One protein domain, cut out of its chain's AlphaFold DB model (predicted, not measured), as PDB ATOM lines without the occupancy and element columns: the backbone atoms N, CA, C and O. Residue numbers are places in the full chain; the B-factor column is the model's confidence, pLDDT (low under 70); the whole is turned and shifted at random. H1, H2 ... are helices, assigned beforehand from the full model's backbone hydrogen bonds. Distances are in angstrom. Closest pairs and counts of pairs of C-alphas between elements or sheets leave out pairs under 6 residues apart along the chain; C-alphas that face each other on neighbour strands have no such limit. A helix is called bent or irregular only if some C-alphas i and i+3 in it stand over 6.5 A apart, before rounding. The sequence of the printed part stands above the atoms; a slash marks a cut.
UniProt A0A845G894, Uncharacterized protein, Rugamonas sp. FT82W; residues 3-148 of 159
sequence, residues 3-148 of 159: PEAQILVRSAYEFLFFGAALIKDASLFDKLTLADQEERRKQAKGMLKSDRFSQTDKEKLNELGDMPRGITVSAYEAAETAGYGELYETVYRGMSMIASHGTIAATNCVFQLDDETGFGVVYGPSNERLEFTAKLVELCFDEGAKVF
ATOM      1  N   PRO A   3     -18.512  -1.184  37.171       76.00
ATOM      2  CA  PRO A   3     -19.881  -1.712  37.125       76.00
ATOM      3  C   PRO A   3     -20.182  -2.531  35.861       76.00
ATOM      4  O   PRO A   3     -20.768  -3.605  35.936       76.00
ATOM      5  N   GLU A   4     -19.721  -2.085  34.695       81.38
ATOM      6  CA  GLU A   4     -19.869  -2.805  33.428       81.38
ATOM      7  C   GLU A   4     -19.069  -4.104  33.443       81.38
ATOM      8  O   GLU A   4     -19.559  -5.130  32.978       81.38
ATOM      9  N   ALA A   5     -17.868  -4.089  34.030       84.62
ATOM     10  CA  ALA A   5     -17.103  -5.312  34.241       84.62
ATOM     11  C   ALA A   5     -17.860  -6.290  35.155       84.62
ATOM     12  O   ALA A   5     -17.903  -7.478  34.861       84.62
ATOM     13  N   GLN A   6     -18.521  -5.813  36.210       85.88
ATOM     14  CA  GLN A   6     -19.338  -6.648  37.101       85.88
ATOM     15  C   GLN A   6     -20.584  -7.221  36.411       85.88
ATOM     16  O   GLN A   6     -20.923  -8.383  36.639       85.88
ATOM     17  N   ILE A   7     -21.230  -6.460  35.521       88.81
ATOM     18  CA  ILE A   7     -22.312  -6.968  34.662       88.81
ATOM     19  C   ILE A   7     -21.786  -8.093  33.762       88.81
ATOM     20  O   ILE A   7     -22.406  -9.153  33.671       88.81
ATOM     21  N   LEU A   8     -20.626  -7.890  33.129       91.06
ATOM     22  CA  LEU A   8     -19.998  -8.905  32.280       91.06
ATOM     23  C   LEU A   8     -19.611 -10.154  33.077       91.06
ATOM     24  O   LEU A   8     -19.892 -11.261  32.628       91.06
ATOM     25  N   VAL A   9     -19.035  -9.989  34.271       90.69
ATOM     26  CA  VAL A   9     -18.710 -11.098  35.178       90.69
ATOM     27  C   VAL A   9     -19.968 -11.877  35.538       90.69
ATOM     28  O   VAL A   9     -19.982 -13.094  35.395       90.69
ATOM     29  N   ARG A  10     -21.059 -11.207  35.925       93.44
ATOM     30  CA  ARG A  10     -22.337 -11.876  36.214       93.44
ATOM     31  C   ARG A  10     -22.816 -12.730  35.042       93.44
ATOM     32  O   ARG A  10     -23.222 -13.871  35.250       93.44
ATOM     33  N   SER A  11     -22.753 -12.197  33.823       95.00
ATOM     34  CA  SER A  11     -23.129 -12.943  32.619       95.00
ATOM     35  C   SER A  11     -22.160 -14.089  32.316       95.00
ATOM     36  O   SER A  11     -22.598 -15.148  31.886       95.00
ATOM     37  N   ALA A  12     -20.863 -13.934  32.593       95.56
ATOM     38  CA  ALA A  12     -19.890 -15.016  32.453       95.56
ATOM     39  C   ALA A  12     -20.209 -16.201  33.381       95.56
ATOM     40  O   ALA A  12     -20.208 -17.341  32.922       95.56
ATOM     41  N   TYR A  13     -20.567 -15.940  34.644       96.81
ATOM     42  CA  TYR A  13     -21.027 -16.989  35.566       96.81
ATOM     43  C   TYR A  13     -22.329 -17.640  35.090       96.81
ATOM     44  O   TYR A  13     -22.463 -18.856  35.165       96.81
ATOM     45  N   GLU A  14     -23.269 -16.863  34.547       96.50
ATOM     46  CA  GLU A  14     -24.483 -17.422  33.942       96.50
ATOM     47  C   GLU A  14     -24.152 -18.393  32.799       96.50
ATOM     48  O   GLU A  14     -24.653 -19.517  32.779       96.50
ATOM     49  N   PHE A  15     -23.261 -18.002  31.884       96.56
ATOM     50  CA  PHE A  15     -22.815 -18.875  30.798       96.56
ATOM     51  C   PHE A  15     -22.061 -20.105  31.304       96.56
ATOM     52  O   PHE A  15     -22.273 -21.196  30.773       96.56
ATOM     53  N   LEU A  16     -21.230 -19.963  32.341       97.12
ATOM     54  CA  LEU A  16     -20.579 -21.089  33.005       97.12
ATOM     55  C   LEU A  16     -21.621 -22.079  33.539       97.12
ATOM     56  O   LEU A  16     -21.499 -23.273  33.279       97.12
ATOM     57  N   PHE A  17     -22.665 -21.603  34.227       98.00
ATOM     58  CA  PHE A  17     -23.721 -22.464  34.762       98.00
ATOM     59  C   PHE A  17     -24.438 -23.227  33.653       98.00
ATOM     60  O   PHE A  17     -24.532 -24.450  33.722       98.00
ATOM     61  N   PHE A  18     -24.892 -22.539  32.602       97.25
ATOM     62  CA  PHE A  18     -25.583 -23.190  31.488       97.25
ATOM     63  C   PHE A  18     -24.682 -24.154  30.712       97.25
ATOM     64  O   PHE A  18     -25.102 -25.269  30.408       97.25
ATOM     65  N   GLY A  19     -23.439 -23.765  30.419       95.75
ATOM     66  CA  GLY A  19     -22.493 -24.616  29.699       95.75
ATOM     67  C   GLY A  19     -22.103 -25.862  30.497       95.75
ATOM     68  O   GLY A  19     -22.115 -26.968  29.959       95.75
ATOM     69  N   ALA A  20     -21.821 -25.710  31.793       96.56
ATOM     70  CA  ALA A  20     -21.510 -26.834  32.671       96.56
ATOM     71  C   ALA A  20     -22.720 -27.756  32.881       96.56
ATOM     72  O   ALA A  20     -22.570 -28.979  32.886       96.56
ATOM     73  N   ALA A  21     -23.922 -27.188  33.004       97.00
ATOM     74  CA  ALA A  21     -25.154 -27.958  33.102       97.00
ATOM     75  C   ALA A  21     -25.416 -28.773  31.830       97.00
ATOM     76  O   ALA A  21     -25.753 -29.943  31.940       97.00
ATOM     77  N   LEU A  22     -25.187 -28.203  30.641       95.88
ATOM     78  CA  LEU A  22     -25.335 -28.911  29.363       95.88
ATOM     79  C   LEU A  22     -24.390 -30.109  29.226       95.88
ATOM     80  O   LEU A  22     -24.781 -31.137  28.679       95.88
ATOM     81  N   ILE A  23     -23.159 -29.993  29.730       95.19
ATOM     82  CA  ILE A  23     -22.205 -31.113  29.745       95.19
ATOM     83  C   ILE A  23     -22.699 -32.241  30.657       95.19
ATOM     84  O   ILE A  23     -22.510 -33.414  30.340       95.19
ATOM     85  N   LYS A  24     -23.328 -31.899  31.787       94.94
ATOM     86  CA  LYS A  24     -23.858 -32.880  32.743       94.94
ATOM     87  C   LYS A  24     -25.203 -33.475  32.319       94.94
ATOM     88  O   LYS A  24     -25.445 -34.650  32.574       94.94
ATOM     89  N   ASP A  25     -26.062 -32.681  31.692       95.56
ATOM     90  CA  ASP A  25     -27.396 -33.061  31.239       95.56
ATOM     91  C   ASP A  25     -27.681 -32.472  29.850       95.56
ATOM     92  O   ASP A  25     -28.136 -31.335  29.695       95.56
ATOM     93  N   ALA A  26     -27.467 -33.291  28.821       93.88
ATOM     94  CA  ALA A  26     -27.718 -32.911  27.436       93.88
ATOM     95  C   ALA A  26     -29.206 -32.638  27.141       93.88
ATOM     96  O   ALA A  26     -29.510 -31.920  26.188       93.88
ATOM     97  N   SER A  27     -30.144 -33.146  27.958       91.06
ATOM     98  CA  SER A  27     -31.579 -32.867  27.780       91.06
ATOM     99  C   SER A  27     -31.923 -31.392  28.023       91.06
ATOM    100  O   SER A  27     -32.967 -30.905  27.583       91.06
ATOM    101  N   LEU A  28     -31.027 -30.648  28.682       93.25
ATOM    102  CA  LEU A  28     -31.159 -29.212  28.880       93.25
ATOM    103  C   LEU A  28     -31.115 -28.433  27.556       93.25
ATOM    104  O   LEU A  28     -31.682 -27.345  27.484       93.25
ATOM    105  N   PHE A  29     -30.511 -28.982  26.497       92.94
ATOM    106  CA  PHE A  29     -30.430 -28.320  25.193       92.94
ATOM    107  C   PHE A  29     -31.814 -28.050  24.588       92.94
ATOM    108  O   PHE A  29     -32.117 -26.923  24.178       92.94
ATOM    109  N   ASP A  30     -32.691 -29.055  24.605       92.06
ATOM    110  CA  ASP A  30     -34.063 -28.907  24.114       92.06
ATOM    111  C   ASP A  30     -34.830 -27.896  24.968       92.06
ATOM    112  O   ASP A  30     -35.570 -27.055  24.451       92.06
ATOM    113  N   LYS A  31     -34.595 -27.907  26.286       92.38
ATOM    114  CA  LYS A  31     -35.227 -26.954  27.201       92.38
ATOM    115  C   LYS A  31     -34.802 -25.512  26.924       92.38
ATOM    116  O   LYS A  31     -35.649 -24.622  26.934       92.38
ATOM    117  N   LEU A  32     -33.520 -25.282  26.644       91.88
ATOM    118  CA  LEU A  32     -32.994 -23.965  26.274       91.88
ATOM    119  C   LEU A  32     -33.539 -23.488  24.929       91.88
ATOM    120  O   LEU A  32     -33.896 -22.319  24.799       91.88
ATOM    121  N   THR A  33     -33.679 -24.389  23.957       91.81
ATOM    122  CA  THR A  33     -34.303 -24.073  22.663       91.81
ATOM    123  C   THR A  33     -35.747 -23.605  22.844       91.81
ATOM    124  O   THR A  33     -36.154 -22.587  22.284       91.81
ATOM    125  N   LEU A  34     -36.520 -24.305  23.679       92.44
ATOM    126  CA  LEU A  34     -37.892 -23.909  24.005       92.44
ATOM    127  C   LEU A  34     -37.950 -22.587  24.786       92.44
ATOM    128  O   LEU A  34     -38.897 -21.819  24.612       92.44
ATOM    129  N   ALA A  35     -36.951 -22.305  25.624       91.94
ATOM    130  CA  ALA A  35     -36.854 -21.042  26.352       91.94
ATOM    131  C   ALA A  35     -36.537 -19.848  25.445       91.94
ATOM    132  O   ALA A  35     -37.183 -18.810  25.578       91.94
ATOM    133  N   ASP A  36     -35.628 -19.996  24.478       92.69
ATOM    134  CA  ASP A  36     -35.362 -18.959  23.469       92.69
ATOM    135  C   ASP A  36     -36.624 -18.638  22.653       92.69
ATOM    136  O   ASP A  36     -36.986 -17.471  22.479       92.69
ATOM    137  N   GLN A  37     -37.359 -19.668  22.224       92.75
ATOM    138  CA  GLN A  37     -38.636 -19.492  21.526       92.75
ATOM    139  C   GLN A  37     -39.659 -18.733  22.381       92.75
ATOM    140  O   GLN A  37     -40.333 -17.830  21.879       92.75
ATOM    141  N   GLU A  38     -39.759 -19.052  23.674       94.12
ATOM    142  CA  GLU A  38     -40.657 -18.361  24.601       94.12
ATOM    143  C   GLU A  38     -40.280 -16.886  24.789       94.12
ATOM    144  O   GLU A  38     -41.169 -16.030  24.781       94.12
ATOM    145  N   GLU A  39     -38.993 -16.555  24.918       94.00
ATOM    146  CA  GLU A  39     -38.544 -15.162  25.029       94.00
ATOM    147  C   GLU A  39     -38.808 -14.372  23.742       94.00
ATOM    148  O   GLU A  39     -39.361 -13.269  23.798       94.00
ATOM    149  N   ARG A  40     -38.549 -14.961  22.567       94.31
ATOM    150  CA  ARG A  40     -38.912 -14.357  21.270       94.31
ATOM    151  C   ARG A  40     -40.412 -14.118  21.159       94.31
ATOM    152  O   ARG A  40     -40.838 -13.039  20.746       94.31
ATOM    153  N   ARG A  41     -41.227 -15.088  21.578       95.38
ATOM    154  CA  ARG A  41     -42.689 -14.975  21.588       95.38
ATOM    155  C   ARG A  41     -43.158 -13.852  22.519       95.38
ATOM    156  O   ARG A  41     -44.036 -13.068  22.150       95.38
ATOM    157  N   LYS A  42     -42.596 -13.748  23.733       94.88
ATOM    158  CA  LYS A  42     -42.891 -12.660  24.687       94.88
ATOM    159  C   LYS A  42     -42.514 -11.301  24.108       94.88
ATOM    160  O   LYS A  42     -43.329 -10.378  24.164       94.88
ATOM    161  N   GLN A  43     -41.320 -11.194  23.528       95.19
ATOM    162  CA  GLN A  43     -40.838  -9.972  22.894       95.19
ATOM    163  C   GLN A  43     -41.765  -9.549  21.752       95.19
ATOM    164  O   GLN A  43     -42.222  -8.407  21.739       95.19
ATOM    165  N   ALA A  44     -42.123 -10.474  20.857       96.00
ATOM    166  CA  ALA A  44     -43.011 -10.202  19.733       96.00
ATOM    167  C   ALA A  44     -44.390  -9.702  20.194       96.00
ATOM    168  O   ALA A  44     -44.849  -8.650  19.750       96.00
ATOM    169  N   LYS A  45     -45.008 -10.367  21.184       95.06
ATOM    170  CA  LYS A  45     -46.270  -9.895  21.789       95.06
ATOM    171  C   LYS A  45     -46.141  -8.534  22.466       95.06
ATOM    172  O   LYS A  45     -47.098  -7.764  22.471       95.06
ATOM    173  N   GLY A  46     -44.991  -8.238  23.066       95.44
ATOM    174  CA  GLY A  46     -44.700  -6.922  23.629       95.44
ATOM    175  C   GLY A  46     -44.636  -5.843  22.548       95.44
ATOM    176  O   GLY A  46     -45.280  -4.805  22.681       95.44
ATOM    177  N   MET A  47     -43.915  -6.116  21.460       96.00
ATOM    178  CA  MET A  47     -43.736  -5.201  20.329       96.00
ATOM    179  C   MET A  47     -45.042  -4.928  19.578       96.00
ATOM    180  O   MET A  47     -45.298  -3.783  19.215       96.00
ATOM    181  N   LEU A  48     -45.908  -5.934  19.420       95.44
ATOM    182  CA  LEU A  48     -47.220  -5.797  18.770       95.44
ATOM    183  C   LEU A  48     -48.165  -4.804  19.465       95.44
ATOM    184  O   LEU A  48     -49.110  -4.330  18.844       95.44
ATOM    185  N   LYS A  49     -47.904  -4.443  20.729       94.25
ATOM    186  CA  LYS A  49     -48.645  -3.383  21.436       94.25
ATOM    187  C   LYS A  49     -48.304  -1.975  20.937       94.25
ATOM    188  O   LYS A  49     -48.939  -1.016  21.362       94.25
ATOM    189  N   SER A  50     -47.270  -1.830  20.109       93.44
ATOM    190  CA  SER A  50     -46.848  -0.552  19.547       93.44
ATOM    191  C   SER A  50     -47.391  -0.356  18.135       93.44
ATOM    192  O   SER A  50     -47.252  -1.220  17.270       93.44
ATOM    193  N   ASP A  51     -47.891   0.845  17.857       92.81
ATOM    194  CA  ASP A  51     -48.323   1.235  16.512       92.81
ATOM    195  C   ASP A  51     -47.177   1.663  15.585       92.81
ATOM    196  O   ASP A  51     -47.412   2.014  14.435       92.81
ATOM    197  N   ARG A  52     -45.925   1.623  16.062       94.88
ATOM    198  CA  ARG A  52     -44.749   2.096  15.312       94.88
ATOM    199  C   ARG A  52     -44.302   1.166  14.183       94.88
ATOM    200  O   ARG A  52     -43.492   1.578  13.358       94.88
ATOM    201  N   PHE A  53     -44.773  -0.075  14.167       94.44
ATOM    202  CA  PHE A  53     -44.349  -1.084  13.198       94.44
ATOM    203  C   PHE A  53     -45.197  -1.041  11.928       94.44
ATOM    204  O   PHE A  53     -46.410  -0.822  11.989       94.44
ATOM    205  N   SER A  54     -44.558  -1.285  10.780       95.44
ATOM    206  CA  SER A  54     -45.260  -1.430   9.505       95.44
ATOM    207  C   SER A  54     -46.181  -2.656   9.525       95.44
ATOM    208  O   SER A  54     -46.022  -3.554  10.354       95.44
ATOM    209  N   GLN A  55     -47.136  -2.729   8.596       93.44
ATOM    210  CA  GLN A  55     -48.040  -3.880   8.511       93.44
ATOM    211  C   GLN A  55     -47.278  -5.197   8.269       93.44
ATOM    212  O   GLN A  55     -47.544  -6.191   8.939       93.44
ATOM    213  N   THR A  56     -46.271  -5.179   7.395       94.88
ATOM    214  CA  THR A  56     -45.414  -6.340   7.109       94.88
ATOM    215  C   THR A  56     -44.584  -6.767   8.324       94.88
ATOM    216  O   THR A  56     -44.372  -7.957   8.543       94.88
ATOM    217  N   ASP A  57     -44.122  -5.821   9.149       95.62
ATOM    218  CA  ASP A  57     -43.424  -6.162  10.395       95.62
ATOM    219  C   ASP A  57     -44.385  -6.762  11.424       95.62
ATOM    220  O   ASP A  57     -44.038  -7.727  12.104       95.62
ATOM    221  N   LYS A  58     -45.611  -6.233  11.513       94.38
ATOM    222  CA  LYS A  58     -46.656  -6.786  12.385       94.38
ATOM    223  C   LYS A  58     -47.012  -8.222  11.998       94.38
ATOM    224  O   LYS A  58     -47.195  -9.040  12.890       94.38
ATOM    225  N   GLU A  59     -47.055  -8.555  10.710       94.94
ATOM    226  CA  GLU A  59     -47.276  -9.931  10.235       94.94
ATOM    227  C   GLU A  59     -46.187 -10.891  10.736       94.94
ATOM    228  O   GLU A  59     -46.506 -11.887  11.381       94.94
ATOM    229  N   LYS A  60     -44.904 -10.539  10.574       94.00
ATOM    230  CA  LYS A  60     -43.779 -11.345  11.092       94.00
ATOM    231  C   LYS A  60     -43.799 -11.482  12.616       94.00
ATOM    232  O   LYS A  60     -43.486 -12.535  13.166       94.00
ATOM    233  N   LEU A  61     -44.145 -10.406  13.323       95.12
ATOM    234  CA  LEU A  61     -44.263 -10.433  14.780       95.12
ATOM    235  C   LEU A  61     -45.446 -11.296  15.237       95.12
ATOM    236  O   LEU A  61     -45.338 -11.944  16.274       95.12
ATOM    237  N   ASN A  62     -46.549 -11.337  14.483       94.38
ATOM    238  CA  ASN A  62     -47.668 -12.236  14.769       94.38
ATOM    239  C   ASN A  62     -47.257 -13.703  14.598       94.38
ATOM    240  O   ASN A  62     -47.494 -14.484  15.513       94.38
ATOM    241  N   GLU A  63     -46.542 -14.059  13.524       94.00
ATOM    242  CA  GLU A  63     -46.014 -15.423  13.336       94.00
ATOM    243  C   GLU A  63     -45.174 -15.884  14.539       94.00
ATOM    244  O   GLU A  63     -45.346 -16.993  15.048       94.00
ATOM    245  N   LEU A  64     -44.305 -15.007  15.055       91.56
ATOM    246  CA  LEU A  64     -43.511 -15.288  16.253       91.56
ATOM    247  C   LEU A  64     -44.348 -15.288  17.542       91.56
ATOM    248  O   LEU A  64     -44.067 -16.048  18.468       91.56
ATOM    249  N   GLY A  65     -45.356 -14.421  17.636       90.31
ATOM    250  CA  GLY A  65     -46.246 -14.308  18.789       90.31
ATOM    251  C   GLY A  65     -47.192 -15.501  18.948       90.31
ATOM    252  O   GLY A  65     -47.549 -15.842  20.082       90.31
ATOM    253  N   ASP A  66     -47.554 -16.144  17.842       92.19
ATOM    254  CA  ASP A  66     -48.492 -17.268  17.785       92.19
ATOM    255  C   ASP A  66     -47.824 -18.633  17.990       92.19
ATOM    256  O   ASP A  66     -48.515 -19.647  18.118       92.19
ATOM    257  N   MET A  67     -46.491 -18.674  18.106       89.38
ATOM    258  CA  MET A  67     -45.779 -19.884  18.515       89.38
ATOM    259  C   MET A  67     -46.320 -20.422  19.858       89.38
ATOM    260  O   MET A  67     -46.717 -19.636  20.731       89.38
ATOM    261  N   PRO A  68     -46.323 -21.756  20.066       87.88
ATOM    262  CA  PRO A  68     -46.710 -22.352  21.338       87.88
ATOM    263  C   PRO A  68     -45.917 -21.768  22.507       87.88
ATOM    264  O   PRO A  68     -44.762 -21.365  22.367       87.88
ATOM    265  N   ARG A  69     -46.538 -21.734  23.689       88.06
ATOM    266  CA  ARG A  69     -45.848 -21.298  24.903       88.06
ATOM    267  C   ARG A  69     -44.722 -22.282  25.217       88.06
ATOM    268  O   ARG A  69     -44.989 -23.471  25.383       88.06
ATOM    269  N   GLY A  70     -43.499 -21.775  25.310       86.56
ATOM    270  CA  GLY A  70     -42.346 -22.574  25.709       86.56
ATOM    271  C   GLY A  70     -42.203 -22.657  27.228       86.56
ATOM    272  O   GLY A  70     -43.073 -22.228  27.994       86.56
ATOM    273  N   ILE A  71     -41.079 -23.213  27.663       89.81
ATOM    274  CA  ILE A  71     -40.681 -23.268  29.072       89.81
ATOM    275  C   ILE A  71     -39.643 -22.190  29.367       89.81
ATOM    276  O   ILE A  71     -39.073 -21.613  28.456       89.81
ATOM    277  N   THR A  72     -39.386 -21.905  30.636       87.06
ATOM    278  CA  THR A  72     -38.271 -21.046  31.049       87.06
ATOM    279  C   THR A  72     -37.254 -21.896  31.783       87.06
ATOM    280  O   THR A  72     -37.651 -22.705  32.617       87.06
ATOM    281  N   VAL A  73     -35.971 -21.687  31.505       89.62
ATOM    282  CA  VAL A  73     -34.878 -22.290  32.271       89.62
ATOM    283  C   VAL A  73     -34.151 -21.169  32.987       89.62
ATOM    284  O   VAL A  73     -33.700 -20.212  32.359       89.62
ATOM    285  N   SER A  74     -34.075 -21.259  34.306       93.94
ATOM    286  CA  SER A  74     -33.407 -20.257  35.126       93.94
ATOM    287  C   SER A  74     -31.915 -20.554  35.280       93.94
ATOM    288  O   SER A  74     -31.484 -21.707  35.291       93.94
ATOM    289  N   ALA A  75     -31.119 -19.499  35.482       95.12
ATOM    290  CA  ALA A  75     -29.711 -19.635  35.849       95.12
ATOM    291  C   ALA A  75     -29.520 -20.418  37.165       95.12
ATOM    292  O   ALA A  75     -28.498 -21.075  37.332       95.12
ATOM    293  N   TYR A  76     -30.507 -20.384  38.072       96.25
ATOM    294  CA  TYR A  76     -30.514 -21.189  39.297       96.25
ATOM    295  C   TYR A  76     -30.575 -22.685  38.990       96.25
ATOM    296  O   TYR A  76     -29.711 -23.435  39.425       96.25
ATOM    297  N   GLU A  77     -31.555 -23.122  38.193       95.31
ATOM    298  CA  GLU A  77     -31.694 -24.533  37.811       95.31
ATOM    299  C   GLU A  77     -30.453 -25.042  37.071       95.31
ATOM    300  O   GLU A  77     -30.001 -26.165  37.308       95.31
ATOM    301  N   ALA A  78     -29.872 -24.207  36.203       96.50
ATOM    302  CA  ALA A  78     -28.612 -24.515  35.541       96.50
ATOM    303  C   ALA A  78     -27.460 -24.644  36.550       96.50
ATOM    304  O   ALA A  78     -26.719 -25.620  36.502       96.50
ATOM    305  N   ALA A  79     -27.335 -23.716  37.503       97.19
ATOM    306  CA  ALA A  79     -26.309 -23.781  38.538       97.19
ATOM    307  C   ALA A  79     -26.454 -25.031  39.414       97.19
ATOM    308  O   ALA A  79     -25.469 -25.731  39.624       97.19
ATOM    309  N   GLU A  80     -27.660 -25.368  39.867       97.44
ATOM    310  CA  GLU A  80     -27.922 -26.583  40.650       97.44
ATOM    311  C   GLU A  80     -27.545 -27.845  39.865       97.44
ATOM    312  O   GLU A  80     -26.804 -28.693  40.362       97.44
ATOM    313  N   THR A  81     -27.959 -27.931  38.597       96.25
ATOM    314  CA  THR A  81     -27.591 -29.041  37.700       96.25
ATOM    315  C   THR A  81     -26.071 -29.130  37.519       96.25
ATOM    316  O   THR A  81     -25.482 -30.214  37.528       96.25
ATOM    317  N   ALA A  82     -25.408 -27.979  37.405       96.00
ATOM    318  CA  ALA A  82     -23.963 -27.867  37.297       96.00
ATOM    319  C   ALA A  82     -23.219 -28.125  38.623       96.00
ATOM    320  O   ALA A  82     -22.010 -28.355  38.592       96.00
ATOM    321  N   GLY A  83     -23.900 -28.178  39.772       96.31
ATOM    322  CA  GLY A  83     -23.277 -28.263  41.100       96.31
ATOM    323  C   GLY A  83     -22.653 -26.946  41.583       96.31
ATOM    324  O   GLY A  83     -21.754 -26.965  42.416       96.31
ATOM    325  N   TYR A  84     -23.121 -25.813  41.058       96.56
ATOM    326  CA  TYR A  84     -22.635 -24.456  41.319       96.56
ATOM    327  C   TYR A  84     -23.623 -23.581  42.108       96.56
ATOM    328  O   TYR A  84     -23.550 -22.353  42.042       96.56
ATOM    329  N   GLY A  85     -24.526 -24.185  42.887       93.94
ATOM    330  CA  GLY A  85     -25.518 -23.460  43.695       93.94
ATOM    331  C   GLY A  85     -24.918 -22.375  44.599       93.94
ATOM    332  O   GLY A  85     -25.433 -21.261  44.675       93.94
ATOM    333  N   GLU A  86     -23.761 -22.642  45.214       91.00
ATOM    334  CA  GLU A  86     -23.059 -21.651  46.042       91.00
ATOM    335  C   GLU A  86     -22.599 -20.431  45.227       91.00
ATOM    336  O   GLU A  86     -22.814 -19.293  45.646       91.00
ATOM    337  N   LEU A  87     -22.018 -20.640  44.040       90.44
ATOM    338  CA  LEU A  87     -21.587 -19.550  43.155       90.44
ATOM    339  C   LEU A  87     -22.780 -18.759  42.612       90.44
ATOM    340  O   LEU A  87     -22.677 -17.550  42.389       90.44
ATOM    341  N   TYR A  88     -23.927 -19.417  42.434       95.12
ATOM    342  CA  TYR A  88     -25.163 -18.733  42.089       95.12
ATOM    343  C   TYR A  88     -25.608 -17.773  43.202       95.12
ATOM    344  O   TYR A  88     -25.823 -16.584  42.944       95.12
ATOM    345  N   GLU A  89     -25.712 -18.264  44.440       88.69
ATOM    346  CA  GLU A  89     -26.193 -17.468  45.575       88.69
ATOM    347  C   GLU A  89     -25.220 -16.344  45.964       88.69
ATOM    348  O   GLU A  89     -25.649 -15.249  46.330       88.69
ATOM    349  N   THR A  90     -23.913 -16.581  45.844       82.88
ATOM    350  CA  THR A  90     -22.877 -15.629  46.274       82.88
ATOM    351  C   THR A  90     -22.480 -14.642  45.178       82.88
ATOM    352  O   THR A  90     -22.533 -13.427  45.387       82.88
ATOM    353  N   VAL A  91     -22.107 -15.132  43.992       83.94
ATOM    354  CA  VAL A  91     -21.547 -14.299  42.921       83.94
ATOM    355  C   VAL A  91     -22.648 -13.776  42.015       83.94
ATOM    356  O   VAL A  91     -22.833 -12.564  41.897       83.94
ATOM    357  N   TYR A  92     -23.416 -14.669  41.390       89.19
ATOM    358  CA  TYR A  92     -24.396 -14.273  40.379       89.19
ATOM    359  C   TYR A  92     -25.510 -13.395  40.970       89.19
ATOM    360  O   TYR A  92     -25.798 -12.321  40.428       89.19
ATOM    361  N   ARG A  93     -26.112 -13.787  42.104       82.31
ATOM    362  CA  ARG A  93     -27.139 -12.967  42.771       82.31
ATOM    363  C   ARG A  93     -26.559 -11.680  43.338       82.31
ATOM    364  O   ARG A  93     -27.177 -10.627  43.181       82.31
ATOM    365  N   GLY A  94     -25.376 -11.755  43.948       80.56
ATOM    366  CA  GLY A  94     -24.661 -10.595  44.476       80.56
ATOM    367  C   GLY A  94     -24.465  -9.527  43.403       80.56
ATOM    368  O   GLY A  94     -24.942  -8.404  43.557       80.56
ATOM    369  N   MET A  95     -23.865  -9.903  42.270       81.38
ATOM    370  CA  MET A  95     -23.648  -9.014  41.123       81.38
ATOM    371  C   MET A  95     -24.949  -8.530  40.484       81.38
ATOM    372  O   MET A  95     -25.055  -7.367  40.091       81.38
ATOM    373  N   SER A  96     -25.969  -9.388  40.414       81.44
ATOM    374  CA  SER A  96     -27.280  -8.987  39.897       81.44
ATOM    375  C   SER A  96     -27.876  -7.843  40.724       81.44
ATOM    376  O   SER A  96     -28.417  -6.902  40.151       81.44
ATOM    377  N   MET A  97     -27.715  -7.864  42.052       74.81
ATOM    378  CA  MET A  97     -28.199  -6.795  42.933       74.81
ATOM    379  C   MET A  97     -27.393  -5.498  42.817       74.81
ATOM    380  O   MET A  97     -27.992  -4.425  42.779       74.81
ATOM    381  N   ILE A  98     -26.059  -5.583  42.791       72.81
ATOM    382  CA  ILE A  98     -25.182  -4.402  42.908       72.81
ATOM    383  C   ILE A  98     -24.791  -3.770  41.569       72.81
ATOM    384  O   ILE A  98     -24.274  -2.659  41.574       72.81
ATOM    385  N   ALA A  99     -24.979  -4.467  40.444       73.62
ATOM    386  CA  ALA A  99     -24.505  -3.999  39.140       73.62
ATOM    387  C   ALA A  99     -25.538  -4.144  38.012       73.62
ATOM    388  O   ALA A  99     -25.640  -3.255  37.172       73.62
ATOM    389  N   SER A 100     -26.312  -5.237  37.966       75.69
ATOM    390  CA  SER A 100     -27.183  -5.519  36.809       75.69
ATOM    391  C   SER A 100     -28.614  -5.000  36.939       75.69
ATOM    392  O   SER A 100     -29.230  -4.645  35.935       75.69
ATOM    393  N   HIS A 101     -29.188  -5.015  38.139       77.81
ATOM    394  CA  HIS A 101     -30.539  -4.522  38.380       77.81
ATOM    395  C   HIS A 101     -30.504  -3.079  38.872       77.81
ATOM    396  O   HIS A 101     -29.635  -2.702  39.653       77.81
ATOM    397  N   GLY A 102     -31.500  -2.287  38.463       65.75
ATOM    398  CA  GLY A 102     -31.709  -0.916  38.936       65.75
ATOM    399  C   GLY A 102     -32.203  -0.866  40.382       65.75
ATOM    400  O   GLY A 102     -33.299  -0.378  40.646       65.75
ATOM    401  N   THR A 103     -31.434  -1.427  41.314       64.69
ATOM    402  CA  THR A 103     -31.694  -1.353  42.753       64.69
ATOM    403  C   THR A 103     -30.919  -0.190  43.368       64.69
ATOM    404  O   THR A 103     -29.926   0.272  42.812       64.69
ATOM    405  N   ILE A 104     -31.322   0.256  44.561       60.03
ATOM    406  CA  ILE A 104     -30.570   1.271  45.322       60.03
ATOM    407  C   ILE A 104     -29.147   0.777  45.646       60.03
ATOM    408  O   ILE A 104     -28.213   1.566  45.717       60.03
ATOM    409  N   ALA A 105     -28.929  -0.536  45.768       61.44
ATOM    410  CA  ALA A 105     -27.582  -1.070  45.963       61.44
ATOM    411  C   ALA A 105     -26.670  -0.825  44.746       61.44
ATOM    412  O   ALA A 105     -25.461  -0.701  44.921       61.44
ATOM    413  N   ALA A 106     -27.229  -0.686  43.538       60.03
ATOM    414  CA  ALA A 106     -26.474  -0.284  42.351       60.03
ATOM    415  C   ALA A 106     -26.081   1.205  42.360       60.03
ATOM    416  O   ALA A 106     -25.213   1.615  41.595       60.03
ATOM    417  N   THR A 107     -26.661   2.011  43.258       59.03
ATOM    418  CA  THR A 107     -26.266   3.408  43.493       59.03
ATOM    419  C   THR A 107     -25.315   3.572  44.683       59.03
ATOM    420  O   THR A 107     -25.033   4.698  45.076       59.03
ATOM    421  N   ASN A 108     -24.806   2.494  45.297       55.41
ATOM    422  CA  ASN A 108     -23.966   2.582  46.509       55.41
ATOM    423  C   ASN A 108     -22.605   3.279  46.317       55.41
ATOM    424  O   ASN A 108     -21.886   3.465  47.290       55.41
ATOM    425  N   CYS A 109     -22.240   3.682  45.102       54.72
ATOM    426  CA  CYS A 109     -21.051   4.491  44.837       54.72
ATOM    427  C   CYS A 109     -21.234   5.998  45.116       54.72
ATOM    428  O   CYS A 109     -20.309   6.762  44.872       54.72
ATOM    429  N   VAL A 110     -22.390   6.443  45.631       51.19
ATOM    430  CA  VAL A 110     -22.683   7.877  45.835       51.19
ATOM    431  C   VAL A 110     -21.917   8.495  47.018       51.19
ATOM    432  O   VAL A 110     -21.713   9.704  47.011       51.19
ATOM    433  N   PHE A 111     -21.434   7.720  47.997       51.97
ATOM    434  CA  PHE A 111     -20.689   8.247  49.153       51.97
ATOM    435  C   PHE A 111     -19.413   7.436  49.419       51.97
ATOM    436  O   PHE A 111     -19.492   6.231  49.650       51.97
ATOM    437  N   GLN A 112     -18.254   8.098  49.432       60.78
ATOM    438  CA  GLN A 112     -16.984   7.544  49.920       60.78
ATOM    439  C   GLN A 112     -16.499   8.330  51.135       60.78
ATOM    440  O   GLN A 112     -16.818   9.509  51.292       60.78
ATOM    441  N   LEU A 113     -15.725   7.678  52.001       56.09
ATOM    442  CA  LEU A 113     -14.935   8.384  53.006       56.09
ATOM    443  C   LEU A 113     -13.840   9.165  52.277       56.09
ATOM    444  O   LEU A 113     -13.038   8.586  51.552       56.09
ATOM    445  N   ASP A 114     -13.864  10.479  52.451       58.94
ATOM    446  CA  ASP A 114     -12.793  11.381  52.043       58.94
ATOM    447  C   ASP A 114     -11.941  11.671  53.281       58.94
ATOM    448  O   ASP A 114     -12.480  12.060  54.322       58.94
ATOM    449  N   ASP A 115     -10.629  11.477  53.171       57.44
ATOM    450  CA  ASP A 115      -9.676  11.690  54.260       57.44
ATOM    451  C   ASP A 115      -9.624  13.166  54.714       57.44
ATOM    452  O   ASP A 115      -9.193  13.447  55.834       57.44
ATOM    453  N   GLU A 116     -10.104  14.113  53.894       57.84
ATOM    454  CA  GLU A 116     -10.143  15.544  54.230       57.84
ATOM    455  C   GLU A 116     -11.482  16.016  54.827       57.84
ATOM    456  O   GLU A 116     -11.492  16.914  55.674       57.84
ATOM    457  N   THR A 117     -12.621  15.431  54.427       53.44
ATOM    458  CA  THR A 117     -13.966  15.927  54.804       53.44
ATOM    459  C   THR A 117     -14.870  14.904  55.504       53.44
ATOM    460  O   THR A 117     -15.960  15.249  55.966       53.44
ATOM    461  N   GLY A 118     -14.433  13.648  55.628       57.41
ATOM    462  CA  GLY A 118     -15.151  12.556  56.290       57.41
ATOM    463  C   GLY A 118     -16.208  11.866  55.420       57.41
ATOM    464  O   GLY A 118     -16.409  10.665  55.576       57.41
ATOM    465  N   PHE A 119     -16.845  12.573  54.475       57.62
ATOM    466  CA  PHE A 119     -17.758  12.001  53.474       57.62
ATOM    467  C   PHE A 119     -17.743  12.828  52.176       57.62
ATOM    468  O   PHE A 119     -18.249  13.948  52.143       57.62
ATOM    469  N   GLY A 120     -17.226  12.251  51.090       55.56
ATOM    470  CA  GLY A 120     -17.263  12.815  49.742       55.56
ATOM    471  C   GLY A 120     -18.374  12.192  48.895       55.56
ATOM    472  O   GLY A 120     -18.538  10.970  48.865       55.56
ATOM    473  N   VAL A 121     -19.144  13.021  48.182       52.31
ATOM    474  CA  VAL A 121     -20.094  12.531  47.173       52.31
ATOM    475  C   VAL A 121     -19.324  12.221  45.895       52.31
ATOM    476  O   VAL A 121     -18.817  13.136  45.245       52.31
ATOM    477  N   VAL A 122     -19.228  10.944  45.524       54.91
ATOM    478  CA  VAL A 122     -18.499  10.525  44.320       54.91
ATOM    479  C   VAL A 122     -19.469  10.397  43.153       54.91
ATOM    480  O   VAL A 122     -20.404   9.601  43.172       54.91
ATOM    481  N   TYR A 123     -19.222  11.180  42.103       43.03
ATOM    482  CA  TYR A 123     -19.879  11.034  40.808       43.03
ATOM    483  C   TYR A 123     -18.841  10.608  39.775       43.03
ATOM    484  O   TYR A 123     -18.085  11.431  39.264       43.03
ATOM    485  N   GLY A 124     -18.788   9.313  39.468       47.06
ATOM    486  CA  GLY A 124     -17.889   8.783  38.445       47.06
ATOM    487  C   GLY A 124     -17.465   7.337  38.695       47.06
ATOM    488  O   GLY A 124     -17.848   6.736  39.699       47.06
ATOM    489  N   PRO A 125     -16.693   6.746  37.770       45.06
ATOM    490  CA  PRO A 125     -16.194   5.389  37.927       45.06
ATOM    491  C   PRO A 125     -15.222   5.298  39.108       45.06
ATOM    492  O   PRO A 125     -14.161   5.913  39.099       45.06
ATOM    493  N   SER A 126     -15.585   4.496  40.106       54.44
ATOM    494  CA  SER A 126     -14.712   4.133  41.221       54.44
ATOM    495  C   SER A 126     -13.929   2.860  40.886       54.44
ATOM    496  O   SER A 126     -14.482   1.916  40.317       54.44
ATOM    497  N   ASN A 127     -12.642   2.832  41.241       58.16
ATOM    498  CA  ASN A 127     -11.820   1.616  41.212       58.16
ATOM    499  C   ASN A 127     -12.033   0.742  42.454       58.16
ATOM    500  O   ASN A 127     -11.477  -0.355  42.536       58.16
ATOM    501  N   GLU A 128     -12.830   1.199  43.425       59.81
ATOM    502  CA  GLU A 128     -13.249   0.344  44.525       59.81
ATOM    503  C   GLU A 128     -13.924  -0.895  43.942       59.81
ATOM    504  O   GLU A 128     -14.812  -0.807  43.094       59.81
ATOM    505  N   ARG A 129     -13.484  -2.069  44.401       68.44
ATOM    506  CA  ARG A 129     -13.892  -3.395  43.905       68.44
ATOM    507  C   ARG A 129     -13.273  -3.831  42.576       68.44
ATOM    508  O   ARG A 129     -13.656  -4.897  42.098       68.44
ATOM    509  N   LEU A 130     -12.311  -3.105  41.999       76.50
ATOM    510  CA  LEU A 130     -11.571  -3.592  40.826       76.50
ATOM    511  C   LEU A 130     -10.886  -4.931  41.125       76.50
ATOM    512  O   LEU A 130     -11.109  -5.899  40.406       76.50
ATOM    513  N   GLU A 131     -10.118  -5.003  42.214       78.06
ATOM    514  CA  GLU A 131      -9.423  -6.228  42.630       78.06
ATOM    515  C   GLU A 131     -10.406  -7.369  42.909       78.06
ATOM    516  O   GLU A 131     -10.244  -8.472  42.395       78.06
ATOM    517  N   PHE A 132     -11.485  -7.083  43.643       78.50
ATOM    518  CA  PHE A 132     -12.559  -8.045  43.888       78.50
ATOM    519  C   PHE A 132     -13.165  -8.577  42.581       78.50
ATOM    520  O   PHE A 132     -13.326  -9.783  42.409       78.50
ATOM    521  N   THR A 133     -13.451  -7.691  41.627       83.62
ATOM    522  CA  THR A 133     -14.005  -8.066  40.319       83.62
ATOM    523  C   THR A 133     -13.005  -8.910  39.528       83.62
ATOM    524  O   THR A 133     -13.390  -9.926  38.961       83.62
ATOM    525  N   ALA A 134     -11.718  -8.550  39.540       86.75
ATOM    526  CA  ALA A 134     -10.663  -9.323  38.891       86.75
ATOM    527  C   ALA A 134     -10.517 -10.730  39.498       86.75
ATOM    528  O   ALA A 134     -10.387 -11.701  38.758       86.75
ATOM    529  N   LYS A 135     -10.629 -10.868  40.825       85.88
ATOM    530  CA  LYS A 135     -10.625 -12.178  41.494       85.88
ATOM    531  C   LYS A 135     -11.827 -13.043  41.134       85.88
ATOM    532  O   LYS A 135     -11.681 -14.251  40.984       85.88
ATOM    533  N   LEU A 136     -12.996 -12.445  40.931       87.94
ATOM    534  CA  LEU A 136     -14.161 -13.185  40.442       87.94
ATOM    535  C   LEU A 136     -14.014 -13.620  38.983       87.94
ATOM    536  O   LEU A 136     -14.509 -14.691  38.633       87.94
ATOM    537  N   VAL A 137     -13.340 -12.821  38.149       91.81
ATOM    538  CA  VAL A 137     -12.969 -13.215  36.780       91.81
ATOM    539  C   VAL A 137     -12.035 -14.425  36.815       91.81
ATOM    540  O   VAL A 137     -12.317 -15.412  36.143       91.81
ATOM    541  N   GLU A 138     -10.968 -14.367  37.616       92.62
ATOM    542  CA  GLU A 138     -10.011 -15.468  37.807       92.62
ATOM    543  C   GLU A 138     -10.732 -16.751  38.246       92.62
ATOM    544  O   GLU A 138     -10.632 -17.771  37.571       92.62
ATOM    545  N   LEU A 139     -11.578 -16.667  39.279       91.88
ATOM    546  CA  LEU A 139     -12.378 -17.801  39.744       91.88
ATOM    547  C   LEU A 139     -13.307 -18.360  38.652       91.88
ATOM    548  O   LEU A 139     -13.426 -19.574  38.507       91.88
ATOM    549  N   CYS A 140     -13.948 -17.498  37.856       93.19
ATOM    550  CA  CYS A 140     -14.811 -17.940  36.759       93.19
ATOM    551  C   CYS A 140     -14.022 -18.713  35.695       93.19
ATOM    552  O   CYS A 140     -14.522 -19.702  35.155       93.19
ATOM    553  N   PHE A 141     -12.802 -18.263  35.388       93.62
ATOM    554  CA  PHE A 141     -11.914 -18.957  34.461       93.62
ATOM    555  C   PHE A 141     -11.438 -20.292  35.024       93.62
ATOM    556  O   PHE A 141     -11.477 -21.279  34.296       93.62
ATOM    557  N   ASP A 142     -11.053 -20.345  36.297       94.50
ATOM    558  CA  ASP A 142     -10.613 -21.580  36.946       94.50
ATOM    559  C   ASP A 142     -11.726 -22.635  36.961       94.50
ATOM    560  O   ASP A 142     -11.495 -23.797  36.620       94.50
ATOM    561  N   GLU A 143     -12.955 -22.240  37.302       94.31
ATOM    562  CA  GLU A 143     -14.117 -23.134  37.244       94.31
ATOM    563  C   GLU A 143     -14.435 -23.569  35.811       94.31
ATOM    564  O   GLU A 143     -14.643 -24.756  35.546       94.31
ATOM    565  N   GLY A 144     -14.387 -22.635  34.859       92.75
ATOM    566  CA  GLY A 144     -14.534 -22.950  33.443       92.75
ATOM    567  C   GLY A 144     -13.482 -23.946  32.953       92.75
ATOM    568  O   GLY A 144     -13.822 -24.908  32.271       92.75
ATOM    569  N   ALA A 145     -12.217 -23.782  33.334       93.00
ATOM    570  CA  ALA A 145     -11.134 -24.677  32.940       93.00
ATOM    571  C   ALA A 145     -11.331 -26.100  33.486       93.00
ATOM    572  O   ALA A 145     -11.088 -27.065  32.760       93.00
ATOM    573  N   LYS A 146     -11.837 -26.254  34.717       93.50
ATOM    574  CA  LYS A 146     -12.161 -27.573  35.296       93.50
ATOM    575  C   LYS A 146     -13.227 -28.315  34.490       93.50
ATOM    576  O   LYS A 146     -13.142 -29.530  34.335       93.50
ATOM    577  N   VAL A 147     -14.226 -27.595  33.986       92.75
ATOM    578  CA  VAL A 147     -15.359 -28.179  33.254       92.75
ATOM    579  C   VAL A 147     -15.026 -28.391  31.779       92.75
ATOM    580  O   VAL A 147     -15.213 -29.487  31.240       92.75
ATOM    581  N   PHE A 148     -14.543 -27.337  31.123       92.44
ATOM    582  CA  PHE A 148     -14.375 -27.273  29.676       92.44
ATOM    583  C   PHE A 148     -12.983 -27.691  29.206       92.44
ATOM    584  O   PHE A 148     -12.825 -28.028  28.036       92.44
TER     585      PHE A 148
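Overview. This is residues 3 to 148 of the 159 residues of an uncharacterized protein of Rugamonas sp. FT82W (UniProt A0A845G894). The model is a V: in one limb H1 has H7 side by side with it and H4 and H5 packed on it, and the other limb is the helical hairpin of H2 and H3. H6 makes a corner with H5, and beyond it residues 111 to 129 loop out. The printed part has 146 residues with seven named helices, H1 to H7 along the chain, and no named strand: all helix. It is loose, with a radius of gyration of the C-alphas of 20.1 A, and flat, spanning 63 by 44 by 18 A.

Arrangement. H1, residues 3 to 24, is the hub. It touches H7, residues 130 to 148, the same way at a shallow tilt of 15 degrees; the closest C-alphas, Ala 20 and Val 147, are 6.3 A apart. It touches H5, residues 85 to 100, at Arg 10 and Tyr 92, 5.2 A between C-alphas. H4, residues 75 to 82, forms a hairpin with H5. H1 and H2, residues 28 to 47, only just touch, with 3 pairs of C-alphas within 8 A, and only at the corner. H2 forms a hairpin with H3, residues 55 to 65. H5 and H6, residues 104 to 110, touch only at the corner. Every O i to N i+4 pair is within hydrogen-bond range in H1, H2, H3, H4 and H7, 10 of 12 in H5 and 0 of 3 in H6, where 3 of 4 O i to N i+3 pairs are.

Along the chain. H1 begins at C-alpha 3 (-19.881, -1.712, 37.125) and is 31.7 A long. H2 is 28.4 A. H7 is 26.3 A, ending at C-alpha 148 (-14.375, -27.273, 29.676). H6 is irregular: C-alphas 106 and 109 are 7.6 A apart.

Size, cuts and confidence. The farthest C-alphas, Glu 59 and Glu 116, are 63.0 A apart. The printed part has no cut. The link from H6 to H7 is long. Residues 102 to 129 have pLDDT under 70.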